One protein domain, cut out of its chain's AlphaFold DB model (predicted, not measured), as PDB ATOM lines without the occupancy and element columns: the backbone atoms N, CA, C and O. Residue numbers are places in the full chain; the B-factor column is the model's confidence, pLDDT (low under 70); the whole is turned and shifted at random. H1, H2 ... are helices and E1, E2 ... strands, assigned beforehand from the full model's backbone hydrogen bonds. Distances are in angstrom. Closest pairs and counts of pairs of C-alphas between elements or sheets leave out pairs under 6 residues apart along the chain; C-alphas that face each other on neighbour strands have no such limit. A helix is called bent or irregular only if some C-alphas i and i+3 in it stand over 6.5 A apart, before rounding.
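AT A GLANCE: This is residues 4 to 106 of the 180 residues of an uncharacterized protein of Methylobacterium sp. yr596 (UniProt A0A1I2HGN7). A small three-stranded sheet forms a wall at one end, and the long helix H1 and the last helix H4 cross over one of its faces. H1 joins the parts: H4 packs on its later half, H2 packs on its last residues away from the sheet, and H3 packs along it. The printed part has 103 residues with three named strands and four named helices, in the order E1 E2 E3 H1 H2 H3 H4; the sheet order is E1 E2 E3, antiparallel, and the class is mixed, helices and strands. The whole is compact, with a radius of gyration of the C-alphas of 12.6 A and spans of 35 by 31 by 22 A.

IN THESE COORDINATES: Residues 4 to 16 hold no named element. E1 is residues 17 to 22, 14.2 A long, with C-alpha 17 at (-37.894, -33.707, 58.584). E2 is residues 25 to 30, 15.8 A, and E3 is residues 33 to 36. H1, residues 43 to 62, is 25.3 A long, with a kink of 35 degrees near residue 50; it is irregular, with C-alphas 45 and 48 7.8 A apart. H2 is residues 66 to 74, H3 residues 83 to 89, and H4 residues 93 to 103, 15.2 A, with C-alpha 103 at (-35.908, -44.928, 45.492).

HOW THE PARTS SIT: The sheet is a meander, each strand the antiparallel neighbour of the one before. In the hairpin E1 and E2, N 19 and O 27 are 3.0 A apart, within hydrogen-bond range; in the hairpin E2 and E3, N 35 and O 28 are 2.7 A apart, also within range. H1 and H4 are on the same face of the sheet, giving two layers, helices over a sheet. H1 runs across the strands at a height of 10.0 A over the sheet. H4 lies over E1 at a height of 8.1 A, the closest C-alphas being those of Val 19 and Val 97, 5.2 A apart. H1 is the hub. It touches H4 with residues 54 to 61 alone, at a steep tilt of 40 degrees, the same way; the closest C-alphas, of Ala 57 and Ala 103, are 5.3 A apart. It touches H3 at a steep tilt of 38 degrees, opposite ways, closest at the C-alphas of Ala 47 and Met 87, 4.8 A. It touches H2 with residues 58 to 62 alone, about perpendicular at 88 degrees, closest at the C-alphas of Ser 59 and Trp 66, 5.8 A. H2 and H3 are not on the sheet. Every O i to N i+4 pair is within hydrogen-bond range in H2, H3 and H4, and 14 of 16 are in H1.

THE WHOLE: The two C-alphas farthest apart, those of Pro 14 and Gly 64, are 36.0 A apart. The printed part has no cut, and no link between its named elements is long. The mean pLDDT of the printed part is 96.1, and no printed residue is under 70.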
ATOM      1  N   VAL A   4     -29.712 -35.388  46.646       97.94
ATOM      2  CA  VAL A   4     -30.021 -36.822  46.611       97.94
ATOM      3  C   VAL A   4     -31.068 -37.116  47.673       97.94
ATOM      4  O   VAL A   4     -30.844 -36.847  48.851       97.94
ATOM      5  N   LEU A   5     -32.211 -37.683  47.279       97.94
ATOM      6  CA  LEU A   5     -33.286 -38.027  48.212       97.94
ATOM      7  C   LEU A   5     -32.954 -39.325  48.967       97.94
ATOM      8  O   LEU A   5     -33.015 -40.428  48.419       97.94
ATOM      9  N   ARG A   6     -32.582 -39.170  50.239       93.94
ATOM     10  CA  ARG A   6     -32.135 -40.213  51.180       93.94
ATOM     11  C   ARG A   6     -32.551 -39.817  52.606       93.94
ATOM     12  O   ARG A   6     -31.765 -39.236  53.349       93.94
ATOM     13  N   PRO A   7     -33.827 -40.025  52.968       90.44
ATOM     14  CA  PRO A   7     -34.396 -39.552  54.234       90.44
ATOM     15  C   PRO A   7     -34.057 -40.455  55.434       90.44
ATOM     16  O   PRO A   7     -34.679 -40.347  56.487       90.44
ATOM     17  N   ASP A   8     -33.149 -41.412  55.253       90.44
ATOM     18  CA  ASP A   8     -32.609 -42.316  56.269       90.44
ATOM     19  C   ASP A   8     -31.481 -41.685  57.099       90.44
ATOM     20  O   ASP A   8     -31.065 -42.258  58.104       90.44
ATOM     21  N   ILE A   9     -31.017 -40.496  56.714       90.12
ATOM     22  CA  ILE A   9     -30.055 -39.718  57.493       90.12
ATOM     23  C   ILE A   9     -30.760 -38.881  58.571       90.12
ATOM     24  O   ILE A   9     -31.903 -38.444  58.413       90.12
ATOM     25  N   GLU A  10     -30.051 -38.620  59.664       90.25
ATOM     26  CA  GLU A  10     -30.548 -37.783  60.752       90.25
ATOM     27  C   GLU A  10     -30.387 -36.288  60.430       90.25
ATOM     28  O   GLU A  10     -29.398 -35.861  59.826       90.25
ATOM     29  N   SER A  11     -31.372 -35.481  60.836       90.94
ATOM     30  CA  SER A  11     -31.280 -34.027  60.721       90.94
ATOM     31  C   SER A  11     -30.535 -33.442  61.922       90.94
ATOM     32  O   SER A  11     -30.888 -33.766  63.056       90.94
ATOM     33  N   PRO A  12     -29.582 -32.516  61.720       90.88
ATOM     34  CA  PRO A  12     -28.979 -31.774  62.823       90.88
ATOM     35  C   PRO A  12     -29.920 -30.699  63.399       90.88
ATOM     36  O   PRO A  12     -29.599 -30.100  64.423       90.88
ATOM     37  N   VAL A  13     -31.067 -30.430  62.759       92.31
ATOM     38  CA  VAL A  13     -32.057 -29.443  63.207       92.31
ATOM     39  C   VAL A  13     -33.176 -30.154  63.985       92.31
ATOM     40  O   VAL A  13     -33.906 -30.962  63.402       92.31
ATOM     41  N   PRO A  14     -33.369 -29.862  65.286       90.44
ATOM     42  CA  PRO A  14     -34.403 -30.506  66.089       90.44
ATOM     43  C   PRO A  14     -35.809 -30.325  65.506       90.44
ATOM     44  O   PRO A  14     -36.239 -29.212  65.205       90.44
ATOM     45  N   GLY A  15     -36.541 -31.431  65.364       88.56
ATOM     46  CA  GLY A  15     -37.908 -31.431  64.831       88.56
ATOM     47  C   GLY A  15     -38.011 -31.219  63.316       88.56
ATOM     48  O   GLY A  15     -39.127 -31.168  62.796       88.56
ATOM     49  N   ALA A  16     -36.889 -31.118  62.596       94.75
ATOM     50  CA  ALA A  16     -36.895 -31.057  61.144       94.75
ATOM     51  C   ALA A  16     -37.085 -32.446  60.522       94.75
ATOM     52  O   ALA A  16     -36.588 -33.457  61.023       94.75
ATOM     53  N   LEU A  17     -37.772 -32.493  59.381       96.31
ATOM     54  CA  LEU A  17     -37.894 -33.707  58.584       96.31
ATOM     55  C   LEU A  17     -36.752 -33.765  57.571       96.31
ATOM     56  O   LEU A  17     -36.703 -32.943  56.653       96.31
ATOM     57  N   CYS A  18     -35.849 -34.733  57.719       97.12
ATOM     58  CA  CYS A  18     -34.794 -34.943  56.737       97.12
ATOM     59  C   CYS A  18     -35.349 -35.600  55.468       97.12
ATOM     60  O   CYS A  18     -36.103 -36.572  55.542       97.12
ATOM     61  N   VAL A  19     -34.987 -35.064  54.302       97.69
ATOM     62  CA  VAL A  19     -35.445 -35.577  53.000       97.69
ATOM     63  C   VAL A  19     -34.315 -36.183  52.170       97.69
ATOM     64  O   VAL A  19     -34.578 -36.884  51.192       97.69
ATOM     65  N   GLY A  20     -33.059 -35.924  52.532       97.50
ATOM     66  CA  GLY A  20     -31.905 -36.286  51.723       97.50
ATOM     67  C   GLY A  20     -30.692 -35.430  52.018       97.50
ATOM     68  O   GLY A  20     -30.609 -34.822  53.078       97.50
ATOM     69  N   THR A  21     -29.770 -35.345  51.066       98.00
ATOM     70  CA  THR A  21     -28.588 -34.485  51.158       98.00
ATOM     71  C   THR A  21     -28.539 -33.452  50.041       98.00
ATOM     72  O   THR A  21     -29.064 -33.685  48.954       98.00
ATOM     73  N   ALA A  22     -27.879 -32.327  50.306       97.81
ATOM     74  CA  ALA A  22     -27.441 -31.333  49.336       97.81
ATOM     75  C   ALA A  22     -25.912 -31.222  49.420       97.81
ATOM     76  O   ALA A  22     -25.375 -30.917  50.482       97.81
ATOM     77  N   ASP A  23     -25.210 -31.564  48.337       96.50
ATOM     78  CA  ASP A  23     -23.741 -31.658  48.281       96.50
ATOM     79  C   ASP A  23     -23.133 -32.461  49.457       96.50
ATOM     80  O   ASP A  23     -22.048 -32.173  49.956       96.50
ATOM     81  N   GLY A  24     -23.851 -33.500  49.905       95.62
ATOM     82  CA  GLY A  24     -23.457 -34.378  51.013       95.62
ATOM     83  C   GLY A  24     -23.868 -33.899  52.410       95.62
ATOM     84  O   GLY A  24     -23.811 -34.691  53.348       95.62
ATOM     85  N   GLN A  25     -24.339 -32.661  52.567       97.06
ATOM     86  CA  GLN A  25     -24.877 -32.161  53.836       97.06
ATOM     87  C   GLN A  25     -26.366 -32.496  53.983       97.06
ATOM     88  O   GLN A  25     -27.074 -32.497  52.977       97.06
ATOM     89  N   PRO A  26     -26.883 -32.758  55.200       97.56
ATOM     90  CA  PRO A  26     -28.299 -33.060  55.390       97.56
ATOM     91  C   PRO A  26     -29.207 -31.936  54.887       97.56
ATOM     92  O   PRO A  26     -29.095 -30.800  55.334       97.56
ATOM     93  N   LEU A  27     -30.136 -32.266  53.992       98.06
ATOM     94  CA  LEU A  27     -31.216 -31.398  53.541       98.06
ATOM     95  C   LEU A  27     -32.476 -31.745  54.335       98.06
ATOM     96  O   LEU A  27     -33.040 -32.835  54.202       98.06
ATOM     97  N   SER A  28     -32.919 -30.814  55.173       97.88
ATOM     98  CA  SER A  28     -34.038 -31.013  56.099       97.88
ATOM     99  C   SER A  28     -35.054 -29.883  55.998       97.88
ATOM    100  O   SER A  28     -34.735 -28.803  55.519       97.88
ATOM    101  N   TYR A  29     -36.282 -30.114  56.452       97.69
ATOM    102  CA  TYR A  29     -37.340 -29.106  56.436       97.69
ATOM    103  C   TYR A  29     -37.928 -28.889  57.823       97.69
ATOM    104  O   TYR A  29     -38.391 -29.836  58.459       97.69
ATOM    105  N   VAL A  30     -38.001 -27.625  58.242       96.12
ATOM    106  CA  VAL A  30     -38.835 -27.181  59.367       96.12
ATOM    107  C   VAL A  30     -40.076 -26.521  58.772       96.12
ATOM    108  O   VAL A  30     -40.013 -25.435  58.193       96.12
ATOM    109  N   GLY A  31     -41.215 -27.214  58.825       92.88
ATOM    110  CA  GLY A  31     -42.411 -26.798  58.091       92.88
ATOM    111  C   GLY A  31     -42.163 -26.786  56.577       92.88
ATOM    112  O   GLY A  31     -42.118 -27.842  55.952       92.88
ATOM    113  N   ARG A  32     -42.019 -25.594  55.980       93.00
ATOM    114  CA  ARG A  32     -41.697 -25.415  54.547       93.00
ATOM    115  C   ARG A  32     -40.334 -24.767  54.294       93.00
ATOM    116  O   ARG A  32     -40.013 -24.524  53.138       93.00
ATOM    117  N   VAL A  33     -39.558 -24.491  55.342       96.25
ATOM    118  CA  VAL A  33     -38.249 -23.839  55.225       96.25
ATOM    119  C   VAL A  33     -37.168 -24.916  55.087       96.25
ATOM    120  O   VAL A  33     -36.980 -25.691  56.037       96.25
ATOM    121  N   PRO A  34     -36.486 -25.014  53.930       97.38
ATOM    122  CA  PRO A  34     -35.382 -25.946  53.767       97.38
ATOM    123  C   PRO A  34     -34.158 -25.477  54.556       97.38
ATOM    124  O   PRO A  34     -33.904 -24.283  54.682       97.38
ATOM    125  N   HIS A  35     -33.410 -26.436  55.086       98.25
ATOM    126  CA  HIS A  35     -32.143 -26.236  55.774       98.25
ATOM    127  C   HIS A  35     -31.095 -27.177  55.182       98.25
ATOM    128  O   HIS A  35     -31.389 -28.360  54.983       98.25
ATOM    129  N   ILE A  36     -29.889 -26.670  54.931       97.81
ATOM    130  CA  ILE A  36     -28.718 -27.475  54.563       97.81
ATOM    131  C   ILE A  36     -27.772 -27.477  55.764       97.81
ATOM    132  O   ILE A  36     -27.269 -26.437  56.185       97.81
ATOM    133  N   GLY A  37     -27.575 -28.648  56.368       96.00
ATOM    134  CA  GLY A  37     -27.010 -28.720  57.710       96.00
ATOM    135  C   GLY A  37     -27.938 -28.015  58.702       96.00
ATOM    136  O   GLY A  37     -29.104 -28.386  58.828       96.00
ATOM    137  N   THR A  38     -27.420 -27.008  59.402       96.06
ATOM    138  CA  THR A  38     -28.175 -26.172  60.350       96.06
ATOM    139  C   THR A  38     -28.685 -24.867  59.748       96.06
ATOM    140  O   THR A  38     -29.482 -24.186  60.388       96.06
ATOM    141  N   GLU A  39     -28.242 -24.509  58.543       96.88
ATOM    142  CA  GLU A  39     -28.511 -23.197  57.958       96.88
ATOM    143  C   GLU A  39     -29.806 -23.213  57.140       96.88
ATOM    144  O   GLU A  39     -29.949 -24.077  56.266       96.88
ATOM    145  N   PRO A  40     -30.751 -22.286  57.382       97.50
ATOM    146  CA  PRO A  40     -31.910 -22.118  56.520       97.50
ATOM    147  C   PRO A  40     -31.470 -21.590  55.152       97.50
ATOM    148  O   PRO A  40     -30.602 -20.724  55.059       97.50
ATOM    149  N   VAL A  41     -32.100 -22.088  54.093       97.56
ATOM    150  CA  VAL A  41     -31.838 -21.649  52.717       97.56
ATOM    151  C   VAL A  41     -33.133 -21.262  52.021       97.56
ATOM    152  O   VAL A  41     -34.221 -21.724  52.374       97.56
ATOM    153  N   GLU A  42     -33.028 -20.414  51.005       97.00
ATOM    154  CA  GLU A  42     -34.178 -20.058  50.182       97.00
ATOM    155  C   GLU A  42     -34.513 -21.188  49.202       97.00
ATOM    156  O   GLU A  42     -33.632 -21.798  48.592       97.00
ATOM    157  N   HIS A  43     -35.807 -21.445  48.970       96.25
ATOM    158  CA  HIS A  43     -36.227 -22.482  48.010       96.25
ATOM    159  C   HIS A  43     -35.634 -22.240  46.616       96.25
ATOM    160  O   HIS A  43     -35.257 -23.187  45.932       96.25
ATOM    161  N   ALA A  44     -35.513 -20.976  46.202       96.75
ATOM    162  CA  ALA A  44     -34.955 -20.607  44.903       96.75
ATOM    163  C   ALA A  44     -33.520 -21.125  44.691       96.75
ATOM    164  O   ALA A  44     -33.152 -21.435  43.559       96.75
ATOM    165  N   GLU A  45     -32.736 -21.268  45.763       97.44
ATOM    166  CA  GLU A  45     -31.361 -21.773  45.703       97.44
ATOM    167  C   GLU A  45     -31.320 -23.280  45.425       97.44
ATOM    168  O   GLU A  45     -30.443 -23.760  44.704       97.44
ATOM    169  N   ILE A  46     -32.305 -24.026  45.942       97.88
ATOM    170  CA  ILE A  46     -32.391 -25.486  45.804       97.88
ATOM    171  C   ILE A  46     -33.332 -25.957  44.695       97.88
ATOM    172  O   ILE A  46     -33.258 -27.113  44.288       97.88
ATOM    173  N   ALA A  47     -34.191 -25.076  44.184       97.75
ATOM    174  CA  ALA A  47     -35.337 -25.383  43.331       97.75
ATOM    175  C   ALA A  47     -35.023 -26.332  42.171       97.75
ATOM    176  O   ALA A  47     -35.694 -27.348  41.995       97.75
ATOM    177  N   ARG A  48     -33.995 -26.001  41.382       97.94
ATOM    178  CA  ARG A  48     -33.601 -26.798  40.216       97.94
ATOM    179  C   ARG A  48     -33.044 -28.157  40.630       97.94
ATOM    180  O   ARG A  48     -33.539 -29.173  40.167       97.94
ATOM    181  N   ALA A  49     -32.076 -28.168  41.545       98.31
ATOM    182  CA  ALA A  49     -31.459 -29.403  42.019       98.31
ATOM    183  C   ALA A  49     -32.477 -30.330  42.709       98.31
ATOM    184  O   ALA A  49     -32.374 -31.547  42.598       98.31
ATOM    185  N   LEU A  50     -33.476 -29.766  43.394       98.50
ATOM    186  CA  LEU A  50     -34.555 -30.521  44.021       98.50
ATOM    187  C   LEU A  50     -35.477 -31.141  42.969       98.50
ATOM    188  O   LEU A  50     -35.840 -32.305  43.105       98.50
ATOM    189  N   ALA A  51     -35.857 -30.381  41.940       98.19
ATOM    190  CA  ALA A  51     -36.680 -30.890  40.848       98.19
ATOM    191  C   ALA A  51     -35.976 -32.035  40.103       98.19
ATOM    192  O   ALA A  51     -36.588 -33.084  39.918       98.19
ATOM    193  N   ASP A  52     -34.684 -31.874  39.796       98.12
ATOM    194  CA  ASP A  52     -33.855 -32.906  39.162       98.12
ATOM    195  C   ASP A  52     -33.753 -34.165  40.050       98.12
ATOM    196  O   ASP A  52     -33.922 -35.288  39.577       98.12
ATOM    197  N   ALA A  53     -33.552 -33.999  41.364       98.50
ATOM    198  CA  ALA A  53     -33.481 -35.121  42.304       98.50
ATOM    199  C   ALA A  53     -34.820 -35.862  42.459       98.50
ATOM    200  O   ALA A  53     -34.841 -37.083  42.641       98.50
ATOM    201  N   VAL A  54     -35.946 -35.141  42.399       98.31
ATOM    202  CA  VAL A  54     -37.273 -35.768  42.372       98.31
ATOM    203  C   VAL A  54     -37.484 -36.512  41.062       98.31
ATOM    204  O   VAL A  54     -37.985 -37.631  41.109       98.31
ATOM    205  N   ASP A  55     -37.096 -35.938  39.924       98.19
ATOM    206  CA  ASP A  55     -37.214 -36.584  38.616       98.19
ATOM    207  C   ASP A  55     -36.422 -37.899  38.566       98.19
ATOM    208  O   ASP A  55     -36.975 -38.932  38.189       98.19
ATOM    209  N   GLU A  56     -35.177 -37.902  39.055       98.12
ATOM    210  CA  GLU A  56     -34.339 -39.102  39.163       98.12
ATOM    211  C   GLU A  56     -34.992 -40.169  40.059       98.12
ATOM    212  O   GLU A  56     -35.191 -41.316  39.644       98.12
ATOM    213  N   ALA A  57     -35.376 -39.791  41.285       98.38
ATOM    214  CA  ALA A  57     -35.955 -40.719  42.254       98.38
ATOM    215  C   ALA A  57     -37.315 -41.265  41.791       98.38
ATOM    216  O   ALA A  57     -37.575 -42.467  41.874       98.38
ATOM    217  N   ALA A  58     -38.187 -40.399  41.275       98.25
ATOM    218  CA  ALA A  58     -39.508 -40.779  40.800       98.25
ATOM    219  C   ALA A  58     -39.423 -41.618  39.520       98.25
ATOM    220  O   ALA A  58     -40.159 -42.595  39.403       98.25
ATOM    221  N   SER A  59     -38.488 -41.324  38.614       98.31
ATOM    222  CA  SER A  59     -38.245 -42.144  37.422       98.31
ATOM    223  C   SER A  59     -37.756 -43.547  37.775       98.31
ATOM    224  O   SER A  59     -38.209 -44.522  37.173       98.31
ATOM    225  N   ALA A  60     -36.895 -43.689  38.788       98.25
ATOM    226  CA  ALA A  60     -36.451 -45.003  39.259       98.25
ATOM    227  C   ALA A  60     -37.613 -45.853  39.812       98.25
ATOM    228  O   ALA A  60     -37.655 -47.070  39.616       98.25
ATOM    229  N   VAL A  61     -38.575 -45.214  40.482       98.44
ATOM    230  CA  VAL A  61     -39.715 -45.882  41.130       98.44
ATOM    231  C   VAL A  61     -40.863 -46.139  40.141       98.44
ATOM    232  O   VAL A  61     -41.371 -47.257  40.026       98.44
ATOM    233  N   PHE A  62     -41.267 -45.121  39.383       98.00
ATOM    234  CA  PHE A  62     -42.481 -45.115  38.561       98.00
ATOM    235  C   PHE A  62     -42.218 -45.183  37.042       98.00
ATOM    236  O   PHE A  62     -43.126 -45.527  36.282       98.00
ATOM    237  N   GLY A  63     -40.976 -45.003  36.589       95.81
ATOM    238  CA  GLY A  63     -40.615 -44.958  35.169       95.81
ATOM    239  C   GLY A  63     -40.775 -43.559  34.559       95.81
ATOM    240  O   GLY A  63     -40.991 -42.587  35.271       95.81
ATOM    241  N   GLY A  64     -40.670 -43.451  33.229       89.44
ATOM    242  CA  GLY A  64     -40.568 -42.153  32.539       89.44
ATOM    243  C   GLY A  64     -41.778 -41.213  32.672       89.44
ATOM    244  O   GLY A  64     -41.616 -40.007  32.566       89.44
ATOM    245  N   GLU A  65     -42.976 -41.732  32.956       90.06
ATOM    246  CA  GLU A  65     -44.208 -40.938  33.129       90.06
ATOM    247  C   GLU A  65     -44.643 -40.867  34.606       90.06
ATOM    248  O   GLU A  65     -45.815 -41.034  34.958       90.06
ATOM    249  N   TRP A  66     -43.682 -40.623  35.501       96.88
ATOM    250  CA  TRP A  66     -43.864 -40.755  36.950       96.88
ATOM    251  C   TRP A  66     -44.868 -39.780  37.576       96.88
ATOM    252  O   TRP A  66     -45.411 -40.071  38.639       96.88
ATOM    253  N   SER A  67     -45.149 -38.627  36.955       96.12
ATOM    254  CA  SER A  67     -45.998 -37.585  37.566       96.12
ATOM    255  C   SER A  67     -47.429 -38.052  37.852       96.12
ATOM    256  O   SER A  67     -48.021 -37.665  38.860       96.12
ATOM    257  N   THR A  68     -47.996 -38.903  36.994       95.75
ATOM    258  CA  THR A  68     -49.345 -39.460  37.192       95.75
ATOM    259  C   THR A  68     -49.368 -40.429  38.371       95.75
ATOM    260  O   THR A  68     -50.260 -40.363  39.216       95.75
ATOM    261  N   ASP A  69     -48.359 -41.290  38.449       97.12
ATOM    262  CA  ASP A  69     -48.243 -42.310  39.485       97.12
ATOM    263  C   ASP A  69     -47.916 -41.693  40.847       97.12
ATOM    264  O   ASP A  69     -48.535 -42.042  41.852       97.12
ATOM    265  N   LEU A  70     -47.024 -40.699  40.876       97.38
ATOM    266  CA  LEU A  70     -46.717 -39.948  42.088       97.38
ATOM    267  C   LEU A  70     -47.953 -39.206  42.604       97.38
ATOM    268  O   LEU A  70     -48.217 -39.240  43.804       97.38
ATOM    269  N   ALA A  71     -48.737 -38.576  41.722       96.38
ATOM    270  CA  ALA A  71     -49.987 -37.913  42.102       96.38
ATOM    271  C   ALA A  71     -50.965 -38.889  42.766       96.38
ATOM    272  O   ALA A  71     -51.546 -38.572  43.799       96.38
ATOM    273  N   ARG A  72     -51.101 -40.092  42.198       93.81
ATOM    274  CA  ARG A  72     -51.978 -41.140  42.726       93.81
ATOM    275  C   ARG A  72     -51.520 -41.629  44.098       93.81
ATOM    276  O   ARG A  72     -52.302 -41.607  45.034       93.81
ATOM    277  N   VAL A  73     -50.247 -41.999  44.240       95.38
ATOM    278  CA  VAL A  73     -49.700 -42.527  45.505       95.38
ATOM    279  C   VAL A  73     -49.715 -41.484  46.628       95.38
ATOM    280  O   VAL A  73     -49.830 -41.836  47.797       95.38
ATOM    281  N   THR A  74     -49.592 -40.202  46.290       94.94
ATOM    282  CA  THR A  74     -49.581 -39.110  47.277       94.94
ATOM    283  C   THR A  74     -50.949 -38.459  47.485       94.94
ATOM    284  O   THR A  74     -51.066 -37.572  48.327       94.94
ATOM    285  N   ALA A  75     -51.969 -38.839  46.707       92.75
ATOM    286  CA  ALA A  75     -53.248 -38.132  46.607       92.75
ATOM    287  C   ALA A  75     -53.111 -36.610  46.342       92.75
ATOM    288  O   ALA A  75     -54.026 -35.825  46.609       92.75
ATOM    289  N   LEU A  76     -51.970 -36.163  45.804       94.06
ATOM    290  CA  LEU A  76     -51.758 -34.779  45.393       94.06
ATOM    291  C   LEU A  76     -52.365 -34.543  44.009       94.06
ATOM    292  O   LEU A  76     -52.452 -35.434  43.166       94.06
ATOM    293  N   ASN A  77     -52.731 -33.293  43.727       93.88
ATOM    294  CA  ASN A  77     -53.124 -32.920  42.373       93.88
ATOM    295  C   ASN A  77     -51.962 -33.199  41.404       93.88
ATOM    296  O   ASN A  77     -50.832 -32.791  41.666       93.88
ATOM    297  N   ARG A  78     -52.237 -33.816  40.247       93.75
ATOM    298  CA  ARG A  78     -51.214 -34.080  39.220       93.75
ATOM    299  C   ARG A  78     -50.436 -32.826  38.819       93.75
ATOM    300  O   ARG A  78     -49.230 -32.892  38.626       93.75
ATOM    301  N   ARG A  79     -51.098 -31.665  38.756       94.31
ATOM    302  CA  ARG A  79     -50.456 -30.371  38.474       94.31
ATOM    303  C   ARG A  79     -49.511 -29.908  39.584       94.31
ATOM    304  O   ARG A  79     -48.737 -28.999  39.347       94.31
ATOM    305  N   THR A  80     -49.590 -30.458  40.789       94.12
ATOM    306  CA  THR A  80     -48.675 -30.132  41.895       94.12
ATOM    307  C   THR A  80     -47.357 -30.884  41.767       94.12
ATOM    308  O   THR A  80     -46.326 -30.371  42.184       94.12
ATOM    309  N   VAL A  81     -47.383 -32.074  41.169       95.88
ATOM    310  CA  VAL A  81     -46.226 -32.973  41.083       95.88
ATOM    311  C   VAL A  81     -45.548 -32.951  39.711       95.88
ATOM    312  O   VAL A  81     -44.759 -33.833  39.406       95.88
ATOM    313  N   THR A  82     -45.839 -31.967  38.857       96.00
ATOM    314  CA  THR A  82     -45.087 -31.800  37.603       96.00
ATOM    315  C   THR A  82     -43.733 -31.163  37.884       96.00
ATOM    316  O   THR A  82     -43.630 -30.306  38.760       96.00
ATOM    317  N   HIS A  83     -42.718 -31.505  37.093       95.44
ATOM    318  CA  HIS A  83     -41.364 -30.963  37.224       95.44
ATOM    319  C   HIS A  83     -41.336 -29.430  37.410       95.44
ATOM    320  O   HIS A  83     -40.832 -28.934  38.415       95.44
ATOM    321  N   ASP A  84     -41.998 -28.671  36.529       96.50
ATOM    322  CA  ASP A  84     -42.050 -27.199  36.611       96.50
ATOM    323  C   ASP A  84     -42.674 -26.677  37.911       96.50
ATOM    324  O   ASP A  84     -42.331 -25.608  38.420       96.50
ATOM    325  N   ARG A  85     -43.631 -27.425  38.462       97.06
ATOM    326  CA  ARG A  85     -44.350 -27.045  39.679       97.06
ATOM    327  C   ARG A  85     -43.528 -27.346  40.914       97.06
ATOM    328  O   ARG A  85     -43.528 -26.529  41.830       97.06
ATOM    329  N   ILE A  86     -42.766 -28.433  40.884       97.12
ATOM    330  CA  ILE A  86     -41.767 -28.762  41.898       97.12
ATOM    331  C   ILE A  86     -40.643 -27.731  41.880       97.12
ATOM    332  O   ILE A  86     -40.283 -27.213  42.931       97.12
ATOM    333  N   MET A  87     -40.145 -27.348  40.706       97.06
ATOM    334  CA  MET A  87     -39.135 -26.297  40.608       97.06
ATOM    335  C   MET A  87     -39.651 -24.987  41.216       97.06
ATOM    336  O   MET A  87     -38.964 -24.349  42.007       97.06
ATOM    337  N   LYS A  88     -40.899 -24.607  40.927       97.00
ATOM    338  CA  LYS A  88     -41.459 -23.343  41.418       97.00
ATOM    339  C   LYS A  88     -41.831 -23.340  42.908       97.00
ATOM    340  O   LYS A  88     -41.686 -22.304  43.547       97.00
ATOM    341  N   TYR A  89     -42.353 -24.443  43.446       96.19
ATOM    342  CA  TYR A  89     -42.977 -24.466  44.782       96.19
ATOM    343  C   TYR A  89     -42.462 -25.568  45.716       96.19
ATOM    344  O   TYR A  89     -42.889 -25.640  46.870       96.19
ATOM    345  N   GLY A  90     -41.596 -26.448  45.218       95.81
ATOM    346  CA  GLY A  90     -41.189 -27.671  45.897       95.81
ATOM    347  C   GLY A  90     -42.309 -28.710  45.977       95.81
ATOM    348  O   GLY A  90     -43.428 -28.519  45.493       95.81
ATOM    349  N   LEU A  91     -41.996 -29.827  46.631       96.38
ATOM    350  CA  LEU A  91     -42.983 -30.795  47.104       96.38
ATOM    351  C   LEU A  91     -43.137 -30.691  48.622       96.38
ATOM    352  O   LEU A  91     -42.217 -30.238  49.307       96.38
ATOM    353  N   PRO A  92     -44.273 -31.143  49.183       96.69
ATOM    354  CA  PRO A  92     -44.375 -31.348  50.619       96.69
ATOM    355  C   PRO A  92     -43.241 -32.264  51.124       96.69
ATOM    356  O   PRO A  92     -42.996 -33.301  50.501       96.69
ATOM    357  N   PRO A  93     -42.587 -31.954  52.260       97.06
ATOM    358  CA  PRO A  93     -41.464 -32.751  52.757       97.06
ATOM    359  C   PRO A  93     -41.784 -34.238  52.950       97.06
ATOM    360  O   PRO A  93     -40.970 -35.095  52.623       97.06
ATOM    361  N   TRP A  94     -43.001 -34.578  53.385       96.50
ATOM    362  CA  TRP A  94     -43.428 -35.975  53.519       96.50
ATOM    363  C   TRP A  94     -43.480 -36.721  52.174       96.50
ATOM    364  O   TRP A  94     -43.217 -37.922  52.132       96.50
ATOM    365  N   ALA A  95     -43.773 -36.027  51.070       97.50
ATOM    366  CA  ALA A  95     -43.781 -36.618  49.734       97.50
ATOM    367  C   ALA A  95     -42.347 -36.845  49.232       97.50
ATOM    368  O   ALA A  95     -42.070 -37.877  48.623       97.50
ATOM    369  N   LEU A  96     -41.423 -35.930  49.562       98.12
ATOM    370  CA  LEU A  96     -39.986 -36.110  49.322       98.12
ATOM    371  C   LEU A  96     -39.443 -37.324  50.089       98.12
ATOM    372  O   LEU A  96     -38.721 -38.139  49.519       98.12
ATOM    373  N   VAL A  97     -39.849 -37.498  51.351       98.00
ATOM    374  CA  VAL A  97     -39.505 -38.689  52.143       98.00
ATOM    375  C   VAL A  97     -40.057 -39.960  51.501       98.00
ATOM    376  O   VAL A  97     -39.333 -40.948  51.391       98.00
ATOM    377  N   LEU A  98     -41.320 -39.957  51.066       97.81
ATOM    378  CA  LEU A  98     -41.939 -41.123  50.435       97.81
ATOM    379  C   LEU A  98     -41.161 -41.566  49.192       97.81
ATOM    380  O   LEU A  98     -40.790 -42.738  49.096       97.81
ATOM    381  N   VAL A  99     -40.883 -40.643  48.265       97.75
ATOM    382  CA  VAL A  99     -40.169 -40.981  47.025       97.75
ATOM    383  C   VAL A  99     -38.707 -41.337  47.300       97.75
ATOM    384  O   VAL A  99     -38.211 -42.308  46.736       97.75
ATOM    385  N   GLY A 100     -38.044 -40.646  48.233       98.06
ATOM    386  CA  GLY A 100     -36.669 -40.946  48.635       98.06
ATOM    387  C   GLY A 100     -36.521 -42.340  49.245       98.06
ATOM    388  O   GLY A 100     -35.619 -43.086  48.868       98.06
ATOM    389  N   ARG A 101     -37.446 -42.747  50.129       97.75
ATOM    390  CA  ARG A 101     -37.482 -44.114  50.683       97.75
ATOM    391  C   ARG A 101     -37.743 -45.155  49.603       97.75
ATOM    392  O   ARG A 101     -37.087 -46.190  49.590       97.75
ATOM    393  N   ALA A 102     -38.684 -44.890  48.699       97.88
ATOM    394  CA  ALA A 102     -39.000 -45.814  47.615       97.88
ATOM    395  C   ALA A 102     -37.820 -45.992  46.644       97.88
ATOM    396  O   ALA A 102     -37.533 -47.111  46.229       97.88
ATOM    397  N   ALA A 103     -37.100 -44.911  46.337       98.06
ATOM    398  CA  ALA A 103     -35.908 -44.928  45.492       98.06
ATOM    399  C   ALA A 103     -34.670 -45.540  46.180       98.06
ATOM    400  O   ALA A 103     -33.673 -45.823  45.518       98.06
ATOM    401  N   ALA A 104     -34.695 -45.716  47.503       96.75
ATOM    402  CA  ALA A 104     -33.648 -46.403  48.262       96.75
ATOM    403  C   ALA A 104     -33.857 -47.924  48.355       96.75
ATOM    404  O   ALA A 104     -32.954 -48.635  48.792       96.75
ATOM    405  N   ASP A 105     -35.030 -48.428  47.962       96.88
ATOM    406  CA  ASP A 105     -35.336 -49.858  47.957       96.88
ATOM    407  C   ASP A 105     -34.375 -50.619  47.012       96.88
ATOM    408  O   ASP A 105     -34.029 -50.086  45.957       96.88
ATOM    409  N   PRO A 106     -33.947 -51.860  47.322       96.50
ATOM    410  CA  PRO A 106     -33.114 -52.655  46.414       96.50
ATOM    411  C   PRO A 106     -33.731 -52.877  45.026       96.50
ATOM    412  O   PRO A 106     -33.008 -53.111  44.059       96.50
TER     413      PRO A 106